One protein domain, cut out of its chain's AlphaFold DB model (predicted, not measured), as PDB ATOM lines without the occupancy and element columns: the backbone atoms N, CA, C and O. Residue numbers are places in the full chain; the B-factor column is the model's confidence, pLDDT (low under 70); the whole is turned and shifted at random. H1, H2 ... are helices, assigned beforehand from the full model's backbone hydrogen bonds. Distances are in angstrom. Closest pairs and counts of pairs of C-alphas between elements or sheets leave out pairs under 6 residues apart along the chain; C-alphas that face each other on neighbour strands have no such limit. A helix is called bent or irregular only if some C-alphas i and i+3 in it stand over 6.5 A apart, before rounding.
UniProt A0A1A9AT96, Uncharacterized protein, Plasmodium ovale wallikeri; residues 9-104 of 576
ATOM      1  N   ILE A   9      19.222 -23.406 -37.107       53.16
ATOM      2  CA  ILE A   9      18.176 -22.574 -36.492       53.16
ATOM      3  C   ILE A   9      18.675 -21.166 -36.117       53.16
ATOM      4  O   ILE A   9      17.878 -20.256 -35.921       53.16
ATOM      5  N   HIS A  10      19.993 -20.959 -36.086       57.12
ATOM      6  CA  HIS A  10      20.660 -19.702 -35.744       57.12
ATOM      7  C   HIS A  10      20.861 -18.761 -36.950       57.12
ATOM      8  O   HIS A  10      21.921 -18.148 -37.102       57.12
ATOM      9  N   THR A  11      19.852 -18.623 -37.817       58.41
ATOM     10  CA  THR A  11      19.899 -17.771 -39.030       58.41
ATOM     11  C   THR A  11      20.059 -16.272 -38.746       58.41
ATOM     12  O   THR A  11      20.175 -15.481 -39.679       58.41
ATOM     13  N   ARG A  12      20.067 -15.864 -37.469       77.69
ATOM     14  CA  ARG A  12      20.139 -14.463 -37.027       77.69
ATOM     15  C   ARG A  12      21.359 -14.121 -36.163       77.69
ATOM     16  O   ARG A  12      21.372 -13.081 -35.506       77.69
ATOM     17  N   ASN A  13      22.390 -14.965 -36.175       84.81
ATOM     18  CA  ASN A  13      23.704 -14.603 -35.639       84.81
ATOM     19  C   ASN A  13      24.349 -13.499 -36.506       84.81
ATOM     20  O   ASN A  13      24.299 -13.574 -37.731       84.81
ATOM     21  N   ILE A  14      25.036 -12.535 -35.887       86.44
ATOM     22  CA  ILE A  14      25.984 -11.638 -36.573       86.44
ATOM     23  C   ILE A  14      27.342 -11.809 -35.896       86.44
ATOM     24  O   ILE A  14      27.415 -11.861 -34.669       86.44
ATOM     25  N   ASP A  15      28.398 -11.923 -36.697       90.69
ATOM     26  CA  ASP A  15      29.767 -12.108 -36.219       90.69
ATOM     27  C   ASP A  15      30.273 -10.876 -35.443       90.69
ATOM     28  O   ASP A  15      30.058  -9.729 -35.855       90.69
ATOM     29  N   VAL A  16      30.969 -11.109 -34.325       94.50
ATOM     30  CA  VAL A  16      31.523 -10.048 -33.470       94.50
ATOM     31  C   VAL A  16      32.417  -9.071 -34.244       94.50
ATOM     32  O   VAL A  16      32.359  -7.869 -33.984       94.50
ATOM     33  N   ASN A  17      33.156  -9.523 -35.263       94.44
ATOM     34  CA  ASN A  17      34.037  -8.678 -36.076       94.44
ATOM     35  C   ASN A  17      33.272  -7.601 -36.860       94.44
ATOM     36  O   ASN A  17      33.805  -6.509 -37.081       94.44
ATOM     37  N   VAL A  18      32.008  -7.853 -37.226       94.00
ATOM     38  CA  VAL A  18      31.134  -6.838 -37.839       94.00
ATOM     39  C   VAL A  18      30.845  -5.727 -36.828       94.00
ATOM     40  O   VAL A  18      30.946  -4.546 -37.159       94.00
ATOM     41  N   PHE A  19      30.564  -6.085 -35.570       95.38
ATOM     42  CA  PHE A  19      30.369  -5.111 -34.495       95.38
ATOM     43  C   PHE A  19      31.659  -4.343 -34.164       95.38
ATOM     44  O   PHE A  19      31.609  -3.116 -34.071       95.38
ATOM     45  N   LEU A  20      32.811  -5.022 -34.063       96.56
ATOM     46  CA  LEU A  20      34.120  -4.385 -33.838       96.56
ATOM     47  C   LEU A  20      34.435  -3.352 -34.932       96.56
ATOM     48  O   LEU A  20      34.749  -2.197 -34.636       96.56
ATOM     49  N   THR A  21      34.269  -3.737 -36.200       95.75
ATOM     50  CA  THR A  21      34.468  -2.851 -37.358       95.75
ATOM     51  C   THR A  21      33.522  -1.648 -37.304       95.75
ATOM     52  O   THR A  21      33.950  -0.511 -37.510       95.75
ATOM     53  N   TYR A  22      32.254  -1.869 -36.942       95.44
ATOM     54  CA  TYR A  22      31.227  -0.828 -36.860       95.44
ATOM     55  C   TYR A  22      31.465   0.210 -35.744       95.44
ATOM     56  O   TYR A  22      30.992   1.342 -35.872       95.44
ATOM     57  N   ILE A  23      32.203  -0.117 -34.674       97.31
ATOM     58  CA  ILE A  23      32.549   0.835 -33.592       97.31
ATOM     59  C   ILE A  23      33.961   1.436 -33.707       97.31
ATOM     60  O   ILE A  23      34.232   2.465 -33.087       97.31
ATOM     61  N   GLN A  24      34.863   0.829 -34.489       97.31
ATOM     62  CA  GLN A  24      36.281   1.209 -34.559       97.31
ATOM     63  C   GLN A  24      36.509   2.686 -34.931       97.31
ATOM     64  O   GLN A  24      37.309   3.366 -34.281       97.31
ATOM     65  N   GLY A  25      35.816   3.186 -35.961       96.69
ATOM     66  CA  GLY A  25      35.970   4.564 -36.443       96.69
ATOM     67  C   GLY A  25      35.576   5.603 -35.392       96.69
ATOM     68  O   GLY A  25      36.374   6.476 -35.049       96.69
ATOM     69  N   ASP A  26      34.376   5.467 -34.824       97.25
ATOM     70  CA  ASP A  26      33.838   6.345 -33.780       97.25
ATOM     71  C   ASP A  26      34.757   6.416 -32.552       97.25
ATOM     72  O   ASP A  26      34.982   7.493 -32.001       97.25
ATOM     73  N   ILE A  27      35.299   5.272 -32.119       96.88
ATOM     74  CA  ILE A  27      36.161   5.185 -30.933       96.88
ATOM     75  C   ILE A  27      37.478   5.930 -31.166       96.88
ATOM     76  O   ILE A  27      37.868   6.746 -30.327       96.88
ATOM     77  N   LYS A  28      38.124   5.735 -32.326       96.06
ATOM     78  CA  LYS A  28      39.310   6.518 -32.709       96.06
ATOM     79  C   LYS A  28      38.995   8.010 -32.803       96.06
ATOM     80  O   LYS A  28      39.763   8.828 -32.299       96.06
ATOM     81  N   ASN A  29      37.845   8.378 -33.371       95.94
ATOM     82  CA  ASN A  29      37.419   9.775 -33.454       95.94
ATOM     83  C   ASN A  29      37.228  10.417 -32.065       95.94
ATOM     84  O   ASN A  29      37.680  11.536 -31.833       95.94
ATOM     85  N   VAL A  30      36.633   9.700 -31.102       95.75
ATOM     86  CA  VAL A  30      36.511  10.171 -29.709       95.75
ATOM     87  C   VAL A  30      37.877  10.379 -29.056       95.75
ATOM     88  O   VAL A  30      38.064  11.401 -28.395       95.75
ATOM     89  N   ILE A  31      38.831   9.463 -29.254       94.06
ATOM     90  CA  ILE A  31      40.194   9.603 -28.716       94.06
ATOM     91  C   ILE A  31      40.871  10.857 -29.297       94.06
ATOM     92  O   ILE A  31      41.380  11.682 -28.540       94.06
ATOM     93  N   ARG A  32      40.792  11.055 -30.620       91.56
ATOM     94  CA  ARG A  32      41.361  12.219 -31.329       91.56
ATOM     95  C   ARG A  32      40.684  13.550 -30.991       91.56
ATOM     96  O   ARG A  32      41.336  14.582 -31.028       91.56
ATOM     97  N   THR A  33      39.395  13.538 -30.650       91.25
ATOM     98  CA  THR A  33      38.631  14.755 -30.299       91.25
ATOM     99  C   THR A  33      38.858  15.195 -28.844       91.25
ATOM    100  O   THR A  33      38.702  16.369 -28.517       91.25
ATOM    101  N   HIS A  34      39.207  14.268 -27.943       89.56
ATOM    102  CA  HIS A  34      39.321  14.525 -26.496       89.56
ATOM    103  C   HIS A  34      40.741  14.366 -25.935       89.56
ATOM    104  O   HIS A  34      40.943  14.303 -24.716       89.56
ATOM    105  N   GLY A  35      41.726  14.329 -26.823       87.56
ATOM    106  CA  GLY A  35      43.145  14.311 -26.515       87.56
ATOM    107  C   GLY A  35      43.959  14.821 -27.693       87.56
ATOM    108  O   GLY A  35      43.417  15.164 -28.736       87.56
ATOM    109  N   HIS A  36      45.273  14.855 -27.522       89.44
ATOM    110  CA  HIS A  36      46.211  15.165 -28.591       89.44
ATOM    111  C   HIS A  36      47.342  14.140 -28.557       89.44
ATOM    112  O   HIS A  36      47.877  13.826 -27.483       89.44
ATOM    113  N   LYS A  37      47.692  13.595 -29.728       83.38
ATOM    114  CA  LYS A  37      48.761  12.599 -29.863       83.38
ATOM    115  C   LYS A  37      50.067  13.177 -29.309       83.38
ATOM    116  O   LYS A  37      50.315  14.375 -29.420       83.38
ATOM    117  N   ASN A  38      50.862  12.337 -28.649       82.75
ATOM    118  CA  ASN A  38      52.090  12.718 -27.933       82.75
ATOM    119  C   ASN A  38      51.901  13.689 -26.740       82.75
ATOM    120  O   ASN A  38      52.898  14.081 -26.141       82.75
ATOM    121  N   CYS A  39      50.666  14.048 -26.356       88.69
ATOM    122  CA  CYS A  39      50.401  15.052 -25.313       88.69
ATOM    123  C   CYS A  39      49.536  14.556 -24.146       88.69
ATOM    124  O   CYS A  39      49.924  14.698 -22.989       88.69
ATOM    125  N   GLY A  40      48.350  13.995 -24.404       91.12
ATOM    126  CA  GLY A  40      47.440  13.590 -23.325       91.12
ATOM    127  C   GLY A  40      45.998  13.369 -23.773       91.12
ATOM    128  O   GLY A  40      45.651  13.653 -24.916       91.12
ATOM    129  N   LEU A  41      45.164  12.849 -22.866       91.88
ATOM    130  CA  LEU A  41      43.796  12.398 -23.152       91.88
ATOM    131  C   LEU A  41      42.889  12.536 -21.914       91.88
ATOM    132  O   LEU A  41      43.293  12.191 -20.802       91.88
ATOM    133  N   VAL A  42      41.653  13.017 -22.089       90.75
ATOM    134  CA  VAL A  42      40.681  13.193 -20.990       90.75
ATOM    135  C   VAL A  42      39.802  11.943 -20.838       90.75
ATOM    136  O   VAL A  42      38.702  11.863 -21.388       90.75
ATOM    137  N   TYR A  43      40.275  10.957 -20.068       90.00
ATOM    138  CA  TYR A  43      39.616   9.644 -19.924       90.00
ATOM    139  C   TYR A  43      38.177   9.714 -19.418       90.00
ATOM    140  O   TYR A  43      37.365   8.888 -19.816       90.00
ATOM    141  N   GLU A  44      37.823  10.691 -18.583       88.06
ATOM    142  CA  GLU A  44      36.452  10.818 -18.073       88.06
ATOM    143  C   GLU A  44      35.417  10.956 -19.207       88.06
ATOM    144  O   GLU A  44      34.420  10.231 -19.237       88.06
ATOM    145  N   ASP A  45      35.691  11.835 -20.175       88.00
ATOM    146  CA  ASP A  45      34.833  12.043 -21.343       88.00
ATOM    147  C   ASP A  45      34.999  10.912 -22.363       88.00
ATOM    148  O   ASP A  45      34.008  10.413 -22.898       88.00
ATOM    149  N   VAL A  46      36.236  10.466 -22.599       93.06
ATOM    150  CA  VAL A  46      36.563   9.409 -23.567       93.06
ATOM    151  C   VAL A  46      35.909   8.084 -23.185       93.06
ATOM    152  O   VAL A  46      35.156   7.533 -23.983       93.06
ATOM    153  N   CYS A  47      36.106   7.591 -21.960       93.38
ATOM    154  CA  CYS A  47      35.513   6.330 -21.517       93.38
ATOM    155  C   CYS A  47      33.979   6.401 -21.507       93.38
ATOM    156  O   CYS A  47      33.326   5.438 -21.907       93.38
ATOM    157  N   LYS A  48      33.389   7.544 -21.109       92.88
ATOM    158  CA  LYS A  48      31.930   7.749 -21.135       92.88
ATOM    159  C   LYS A  48      31.381   7.720 -22.566       92.88
ATOM    160  O   LYS A  48      30.387   7.041 -22.817       92.88
ATOM    161  N   LYS A  49      32.031   8.408 -23.510       95.38
ATOM    162  CA  LYS A  49      31.632   8.419 -24.927       95.38
ATOM    163  C   LYS A  49      31.835   7.057 -25.594       95.38
ATOM    164  O   LYS A  49      30.925   6.596 -26.275       95.38
ATOM    165  N   ILE A  50      32.951   6.373 -25.336       95.75
ATOM    166  CA  ILE A  50      33.214   5.012 -25.831       95.75
ATOM    167  C   ILE A  50      32.169   4.022 -25.295       95.75
ATOM    168  O   ILE A  50      31.595   3.276 -26.084       95.75
ATOM    169  N   GLN A  51      31.845   4.046 -23.994       94.94
ATOM    170  CA  GLN A  51      30.773   3.207 -23.436       94.94
ATOM    171  C   GLN A  51      29.423   3.505 -24.107       94.94
ATOM    172  O   GLN A  51      28.678   2.573 -24.407       94.94
ATOM    173  N   ASN A  52      29.108   4.775 -24.387       96.88
ATOM    174  CA  ASN A  52      27.870   5.150 -25.071       96.88
ATOM    175  C   ASN A  52      27.817   4.639 -26.521       96.88
ATOM    176  O   ASN A  52      26.800   4.073 -26.920       96.88
ATOM    177  N   ILE A  53      28.913   4.775 -27.280       96.62
ATOM    178  CA  ILE A  53      29.062   4.239 -28.646       96.62
ATOM    179  C   ILE A  53      28.849   2.726 -28.637       96.62
ATOM    180  O   ILE A  53      27.982   2.234 -29.355       96.62
ATOM    181  N   ILE A  54      29.584   2.003 -27.782       95.81
ATOM    182  CA  ILE A  54      29.475   0.547 -27.626       95.81
ATOM    183  C   ILE A  54      28.028   0.160 -27.320       95.81
ATOM    184  O   ILE A  54      27.463  -0.666 -28.023       95.81
ATOM    185  N   THR A  55      27.407   0.779 -26.312       95.44
ATOM    186  CA  THR A  55      26.046   0.423 -25.878       95.44
ATOM    187  C   THR A  55      25.029   0.695 -26.987       95.44
ATOM    188  O   THR A  55      24.283  -0.201 -27.369       95.44
ATOM    189  N   THR A  56      25.046   1.894 -27.576       96.81
ATOM    190  CA  THR A  56      24.106   2.296 -28.637       96.81
ATOM    191  C   THR A  56      24.245   1.422 -29.883       96.81
ATOM    192  O   THR A  56      23.249   0.902 -30.388       96.81
ATOM    193  N   LYS A  57      25.478   1.214 -30.367       95.69
ATOM    194  CA  LYS A  57      25.729   0.413 -31.572       95.69
ATOM    195  C   LYS A  57      25.487  -1.082 -31.338       95.69
ATOM    196  O   LYS A  57      24.970  -1.728 -32.247       95.69
ATOM    197  N   LYS A  58      25.757  -1.619 -30.135       94.06
ATOM    198  CA  LYS A  58      25.434  -3.016 -29.781       94.06
ATOM    199  C   LYS A  58      23.921  -3.229 -29.738       94.06
ATOM    200  O   LYS A  58      23.427  -4.165 -30.355       94.06
ATOM    201  N   THR A  59      23.173  -2.315 -29.112       94.19
ATOM    202  CA  THR A  59      21.703  -2.345 -29.138       94.19
ATOM    203  C   THR A  59      21.180  -2.303 -30.573       94.19
ATOM    204  O   THR A  59      20.350  -3.136 -30.930       94.19
ATOM    205  N   PHE A  60      21.693  -1.406 -31.426       92.88
ATOM    206  CA  PHE A  60      21.260  -1.303 -32.824       92.88
ATOM    207  C   PHE A  60      21.513  -2.591 -33.624       92.88
ATOM    208  O   PHE A  60      20.569  -3.136 -34.193       92.88
ATOM    209  N   ILE A  61      22.747  -3.117 -33.621       91.88
ATOM    210  CA  ILE A  61      23.097  -4.336 -34.373       91.88
ATOM    211  C   ILE A  61      22.405  -5.596 -33.819       91.88
ATOM    212  O   ILE A  61      22.209  -6.560 -34.550       91.88
ATOM    213  N   SER A  62      21.975  -5.579 -32.550       91.25
ATOM    214  CA  SER A  62      21.245  -6.686 -31.919       91.25
ATOM    215  C   SER A  62      19.747  -6.755 -32.249       91.25
ATOM    216  O   SER A  62      19.124  -7.789 -32.008       91.25
ATOM    217  N   LYS A  63      19.154  -5.691 -32.816       90.50
ATOM    218  CA  LYS A  63      17.713  -5.625 -33.129       90.50
ATOM    219  C   LYS A  63      17.175  -6.778 -33.995       90.50
ATOM    220  O   LYS A  63      16.111  -7.285 -33.650       90.50
ATOM    221  N   PRO A  64      17.825  -7.201 -35.101       89.00
ATOM    222  CA  PRO A  64      17.303  -8.295 -35.925       89.00
ATOM    223  C   PRO A  64      17.470  -9.682 -35.285       89.00
ATOM    224  O   PRO A  64      16.800 -10.620 -35.721       89.00
ATOM    225  N   MET A  65      18.351  -9.824 -34.288       88.75
ATOM    226  CA  MET A  65      18.771 -11.109 -33.722       88.75
ATOM    227  C   MET A  65      17.646 -11.856 -32.993       88.75
ATOM    228  O   MET A  65      16.725 -11.262 -32.427       88.75
ATOM    229  N   ASP A  66      17.779 -13.177 -32.929       90.38
ATOM    230  CA  ASP A  66      17.114 -14.002 -31.922       90.38
ATOM    231  C   ASP A  66      17.858 -13.915 -30.569       90.38
ATOM    232  O   ASP A  66      18.817 -13.154 -30.408       90.38
ATOM    233  N   GLN A  67      17.400 -14.653 -29.553       90.38
ATOM    234  CA  GLN A  67      18.062 -14.638 -28.244       90.38
ATOM    235  C   GLN A  67      19.457 -15.281 -28.300       90.38
ATOM    236  O   GLN A  67      20.407 -14.728 -27.751       90.38
ATOM    237  N   HIS A  68      19.599 -16.382 -29.041       89.94
ATOM    238  CA  HIS A  68      20.874 -17.071 -29.229       89.94
ATOM    239  C   HIS A  68      21.946 -16.156 -29.845       89.94
ATOM    240  O   HIS A  68      23.059 -16.070 -29.327       89.94
ATOM    241  N   GLY A  69      21.615 -15.429 -30.917       90.69
ATOM    242  CA  GLY A  69      22.518 -14.487 -31.573       90.69
ATOM    243  C   GLY A  69      22.936 -13.334 -30.663       90.69
ATOM    244  O   GLY A  69      24.108 -12.953 -30.671       90.69
ATOM    245  N   ARG A  70      22.023 -12.830 -29.817       92.62
ATOM    246  CA  ARG A  70      22.356 -11.829 -28.788       92.62
ATOM    247  C   ARG A  70      23.342 -12.371 -27.765       92.62
ATOM    248  O   ARG A  70      24.336 -11.706 -27.486       92.62
ATOM    249  N   ASP A  71      23.094 -13.559 -27.226       92.88
ATOM    250  CA  ASP A  71      23.931 -14.136 -26.172       92.88
ATOM    251  C   ASP A  71      25.302 -14.573 -26.702       92.88
ATOM    252  O   ASP A  71      26.320 -14.343 -26.039       92.88
ATOM    253  N   LYS A  72      25.364 -15.063 -27.948       93.56
ATOM    254  CA  LYS A  72      26.623 -15.274 -28.669       93.56
ATOM    255  C   LYS A  72      27.396 -13.958 -28.837       93.56
ATOM    256  O   LYS A  72      28.537 -13.879 -28.383       93.56
ATOM    257  N   LEU A  73      26.781 -12.914 -29.410       93.81
ATOM    258  CA  LEU A  73      27.431 -11.606 -29.580       93.81
ATOM    259  C   LEU A  73      27.850 -11.001 -28.231       93.81
ATOM    260  O   LEU A  73      28.869 -10.319 -28.156       93.81
ATOM    261  N   ASN A  74      27.090 -11.237 -27.157       94.25
ATOM    262  CA  ASN A  74      27.461 -10.817 -25.809       94.25
ATOM    263  C   ASN A  74      28.755 -11.494 -25.344       94.25
ATOM    264  O   ASN A  74      29.712 -10.789 -25.025       94.25
ATOM    265  N   SER A  75      28.798 -12.826 -25.385       95.19
ATOM    266  CA  SER A  75      29.944 -13.634 -24.954       95.19
ATOM    267  C   SER A  75      31.218 -13.352 -25.765       95.19
ATOM    268  O   SER A  75      32.288 -13.130 -25.197       95.19
ATOM    269  N   GLU A  76      31.110 -13.281 -27.096       95.94
ATOM    270  CA  GLU A  76      32.254 -12.991 -27.972       95.94
ATOM    271  C   GLU A  76      32.769 -11.558 -27.782       95.94
ATOM    272  O   GLU A  76      33.977 -11.342 -27.669       95.94
ATOM    273  N   TRP A  77      31.865 -10.581 -27.645       95.38
ATOM    274  CA  TRP A  77      32.247  -9.207 -27.328       95.38
ATOM    275  C   TRP A  77      32.980  -9.107 -25.989       95.38
ATOM    276  O   TRP A  77      34.044  -8.499 -25.941       95.38
ATOM    277  N   ASP A  78      32.451  -9.673 -24.900       93.19
ATOM    278  CA  ASP A  78      33.072  -9.497 -23.581       93.19
ATOM    279  C   ASP A  78      34.410 -10.255 -23.451       93.19
ATOM    280  O   ASP A  78      35.287  -9.816 -22.703       93.19
ATOM    281  N   ARG A  79      34.628 -11.303 -24.265       94.31
ATOM    282  CA  ARG A  79      35.937 -11.947 -24.482       94.31
ATOM    283  C   ARG A  79      36.942 -11.025 -25.186       94.31
ATOM    284  O   ARG A  79      38.100 -10.954 -24.777       94.31
ATOM    285  N   GLU A  80      36.534 -10.339 -26.252       94.81
ATOM    286  CA  GLU A  80      37.456  -9.640 -27.169       94.81
ATOM    287  C   GLU A  80      37.630  -8.144 -26.878       94.81
ATOM    288  O   GLU A  80      38.681  -7.569 -27.179       94.81
ATOM    289  N   LYS A  81      36.644  -7.527 -26.218       93.62
ATOM    290  CA  LYS A  81      36.571  -6.112 -25.824       93.62
ATOM    291  C   LYS A  81      37.894  -5.535 -25.335       93.62
ATOM    292  O   LYS A  81      38.308  -4.482 -25.809       93.62
ATOM    293  N   ASN A  82      38.552  -6.192 -24.380       92.75
ATOM    294  CA  ASN A  82      39.773  -5.650 -23.780       92.75
ATOM    295  C   ASN A  82      40.942  -5.658 -24.777       92.75
ATOM    296  O   ASN A  82      41.660  -4.667 -24.865       92.75
ATOM    297  N   GLY A  83      41.106  -6.722 -25.572       95.06
ATOM    298  CA  GLY A  83      42.147  -6.794 -26.605       95.06
ATOM    299  C   GLY A  83      41.917  -5.782 -27.730       95.06
ATOM    300  O   GLY A  83      42.829  -5.040 -28.095       95.06
ATOM    301  N   PHE A  84      40.677  -5.692 -28.216       96.19
ATOM    302  CA  PHE A  84      40.257  -4.713 -29.219       96.19
ATOM    303  C   PHE A  84      40.498  -3.271 -28.747       96.19
ATOM    304  O   PHE A  84      41.149  -2.491 -29.439       96.19
ATOM    305  N   LEU A  85      40.032  -2.914 -27.545       95.81
ATOM    306  CA  LEU A  85      40.177  -1.552 -27.030       95.81
ATOM    307  C   LEU A  85      41.631  -1.221 -26.665       95.81
ATOM    308  O   LEU A  85      42.062  -0.112 -26.967       95.81
ATOM    309  N   ASN A  86      42.418  -2.158 -26.120       95.12
ATOM    310  CA  ASN A  86      43.862  -1.956 -25.932       95.12
ATOM    311  C   ASN A  86      44.534  -1.560 -27.253       95.12
ATOM    312  O   ASN A  86      45.184  -0.518 -27.315       95.12
ATOM    313  N   LYS A  87      44.290  -2.329 -28.325       95.81
ATOM    314  CA  LYS A  87      44.822  -2.044 -29.663       95.81
ATOM    315  C   LYS A  87      44.419  -0.651 -30.165       95.81
ATOM    316  O   LYS A  87      45.282   0.089 -30.625       95.81
ATOM    317  N   LEU A  88      43.148  -0.254 -30.025       95.62
ATOM    318  CA  LEU A  88      42.698   1.079 -30.453       95.62
ATOM    319  C   LEU A  88      43.345   2.228 -29.664       95.62
ATOM    320  O   LEU A  88      43.673   3.250 -30.262       95.62
ATOM    321  N   PHE A  89      43.540   2.088 -28.349       94.44
ATOM    322  CA  PHE A  89      44.250   3.106 -27.566       94.44
ATOM    323  C   PHE A  89      45.739   3.161 -27.941       94.44
ATOM    324  O   PHE A  89      46.273   4.256 -28.126       94.44
ATOM    325  N   GLU A  90      46.395   2.011 -28.121       92.88
ATOM    326  CA  GLU A  90      47.820   1.946 -28.461       92.88
ATOM    327  C   GLU A  90      48.135   2.488 -29.864       92.88
ATOM    328  O   GLU A  90      49.129   3.197 -30.021       92.88
ATOM    329  N   GLU A  91      47.281   2.239 -30.863       92.81
ATOM    330  CA  GLU A  91      47.417   2.802 -32.220       92.81
ATOM    331  C   GLU A  91      47.334   4.342 -32.238       92.81
ATOM    332  O   GLU A  91      48.000   5.003 -33.042       92.81
ATOM    333  N   GLU A  92      46.567   4.932 -31.317       92.38
ATOM    334  CA  GLU A  92      46.480   6.385 -31.126       92.38
ATOM    335  C   GLU A  92      47.566   6.931 -30.159       92.38
ATOM    336  O   GLU A  92      47.713   8.147 -30.023       92.38
ATOM    337  N   GLY A  93      48.385   6.060 -29.545       91.50
ATOM    338  CA  GLY A  93      49.544   6.406 -28.701       91.50
ATOM    339  C   GLY A  93      49.318   6.356 -27.179       91.50
ATOM    340  O   GLY A  93      50.179   6.793 -26.407       91.50
ATOM    341  N   PHE A  94      48.181   5.830 -26.727       92.94
ATOM    342  CA  PHE A  94      47.706   5.895 -25.344       92.94
ATOM    343  C   PHE A  94      47.629   4.521 -24.655       92.94
ATOM    344  O   PHE A  94      47.552   3.479 -25.300       92.94
ATOM    345  N   LYS A  95      47.612   4.519 -23.319       91.50
ATOM    346  CA  LYS A  95      47.288   3.340 -22.496       91.50
ATOM    347  C   LYS A  95      45.762   3.207 -22.375       91.50
ATOM    348  O   LYS A  95      45.098   4.187 -22.062       91.50
ATOM    349  N   ASN A  96      45.173   2.021 -22.543       91.69
ATOM    350  CA  ASN A  96      43.749   1.843 -22.219       91.69
ATOM    351  C   ASN A  96      43.547   1.844 -20.690       91.69
ATOM    352  O   ASN A  96      43.894   0.880 -20.015       91.69
ATOM    353  N   LEU A  97      42.954   2.918 -20.159       90.06
ATOM    354  CA  LEU A  97      42.550   3.043 -18.746       90.06
ATOM    355  C   LEU A  97      41.019   2.949 -18.560       90.06
ATOM    356  O   LEU A  97      40.501   3.126 -17.456       90.06
ATOM    357  N   CYS A  98      40.274   2.689 -19.643       90.00
ATOM    358  CA  CYS A  98      38.816   2.581 -19.629       90.00
ATOM    359  C   CYS A  98      38.316   1.168 -19.300       90.00
ATOM    360  O   CYS A  98      37.239   1.043 -18.715       90.00
ATOM    361  N   TYR A  99      39.056   0.119 -19.684       86.94
ATOM    362  CA  TYR A  99      38.650  -1.283 -19.506       86.94
ATOM    363  C   TYR A  99      39.866  -2.189 -19.218       86.94
ATOM    364  O   TYR A  99      40.715  -2.311 -20.099       86.94
ATOM    365  N   PRO A 100      39.954  -2.839 -18.037       80.50
ATOM    366  CA  PRO A 100      39.092  -2.639 -16.867       80.50
ATOM    367  C   PRO A 100      39.117  -1.173 -16.408       80.50
ATOM    368  O   PRO A 100      40.127  -0.488 -16.546       80.50
ATOM    369  N   LYS A 101      37.982  -0.669 -15.911       78.00
ATOM    370  CA  LYS A 101      37.819   0.761 -15.617       78.00
ATOM    371  C   LYS A 101      38.717   1.179 -14.462       78.00
ATOM    372  O   LYS A 101      38.439   0.852 -13.310       78.00
ATOM    373  N   GLU A 102      39.757   1.948 -14.765       75.69
ATOM    374  CA  GLU A 102      40.650   2.443 -13.734       75.69
ATOM    375  C   GLU A 102      39.973   3.541 -12.893       75.69
ATOM    376  O   GLU A 102      39.163   4.334 -13.380       75.69
ATOM    377  N   SER A 103      40.293   3.597 -11.598       67.44
ATOM    378  CA  SER A 103      39.656   4.469 -10.602       67.44
ATOM    379  C   SER A 103      40.128   5.935 -10.650       67.44
ATOM    380  O   SER A 103      40.370   6.571  -9.621       67.44
ATOM    381  N   LEU A 104      40.227   6.499 -11.856       77.44
ATOM    382  CA  LEU A 104      40.529   7.910 -12.096       77.44
ATOM    383  C   LEU A 104      39.334   8.792 -11.681       77.44
ATOM    384  O   LEU A 104      38.318   8.864 -12.374       77.44
TER     385      LEU A 104
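What this domain is: This is residues 9 to 104 of the 576 residues of an uncharacterized protein of Plasmodium ovale wallikeri (UniProt A0A1A9AT96). What shape does the model have? A helical hairpin of H1 and H2 is joined by a third, bent helix, H3, which turns back and runs the same way as H1, so that the three make an elongated, rod-like set. H3b, the second arm of H3, packs on H1, while H2 stays away from it. What is it made of? The printed part has 96 residues with three named helices in the order H1, H2, H3 and no named strand, an all helix class. It is compact, with a radius of gyration of the C-alphas of 14.3 A, and spans 51 by 21 by 19 A.

Where its parts are: Where does the first helix run? H1 holds residues 16 to 33, from C-alpha 16 at (31.523, -10.048, -33.470), and measures 26.0 A. It is irregular, with C-alphas 22 and 25 lying 7.2 A apart, and has a kink of 34 degrees near residue 23. What comes next? H2, residues 43 to 62, is 27.4 A long. How does the third helix run? H3, residues 67 to 91, was assigned as one helix by its hydrogen bonds but is bent, with C-alphas 79 and 82 lying 7.4 A apart. Its arms are H3a, residues 67 to 79 and 18.5 A, and H3b, residues 82 to 91 and 14.2 A, which ends at C-alpha 91 at (47.417, 2.802, -32.220).

How they stand to each other: How does H1 stand to H2? They touch and form a hairpin, at a shallow tilt of 29 degrees, opposite ways; their closest C-alphas, of Ile 27 and Ile 50, are 5.9 A apart. Where do the arms lie? H3b touches H1 at a steep tilt of 40 degrees, the same way, closest at the C-alphas of Lys 28 and Leu 88, 6.8 A apart. H3a and H1 only just touch, with 3 pairs of C-alphas within 8 A, H1 with residue 16 alone; the closest C-alphas are those of Val 16 and Leu 73, 5.9 A apart. H2 and H3b are apart, and H2 and H3a are close but not clearly touching, closest at the C-alphas of Ser 62 and Arg 70, 6.1 A apart. How regular are the backbones? Each O i to N i+4 pair is within hydrogen-bond range in H2, H3a and H3b, and 12 of 14 are in H1.

The domain as a whole: How far does it reach? The two C-alphas farthest apart, of Ile 9 and Cys 39, are 50.8 A apart. How are the parts linked? The printed part has no cut; the link from H2 to H3 is tight and that from H1 to H2 is short. Where is confidence low? The mean pLDDT of the printed part is 90.7, and residues 9 to 11 and residue 103 are under 70.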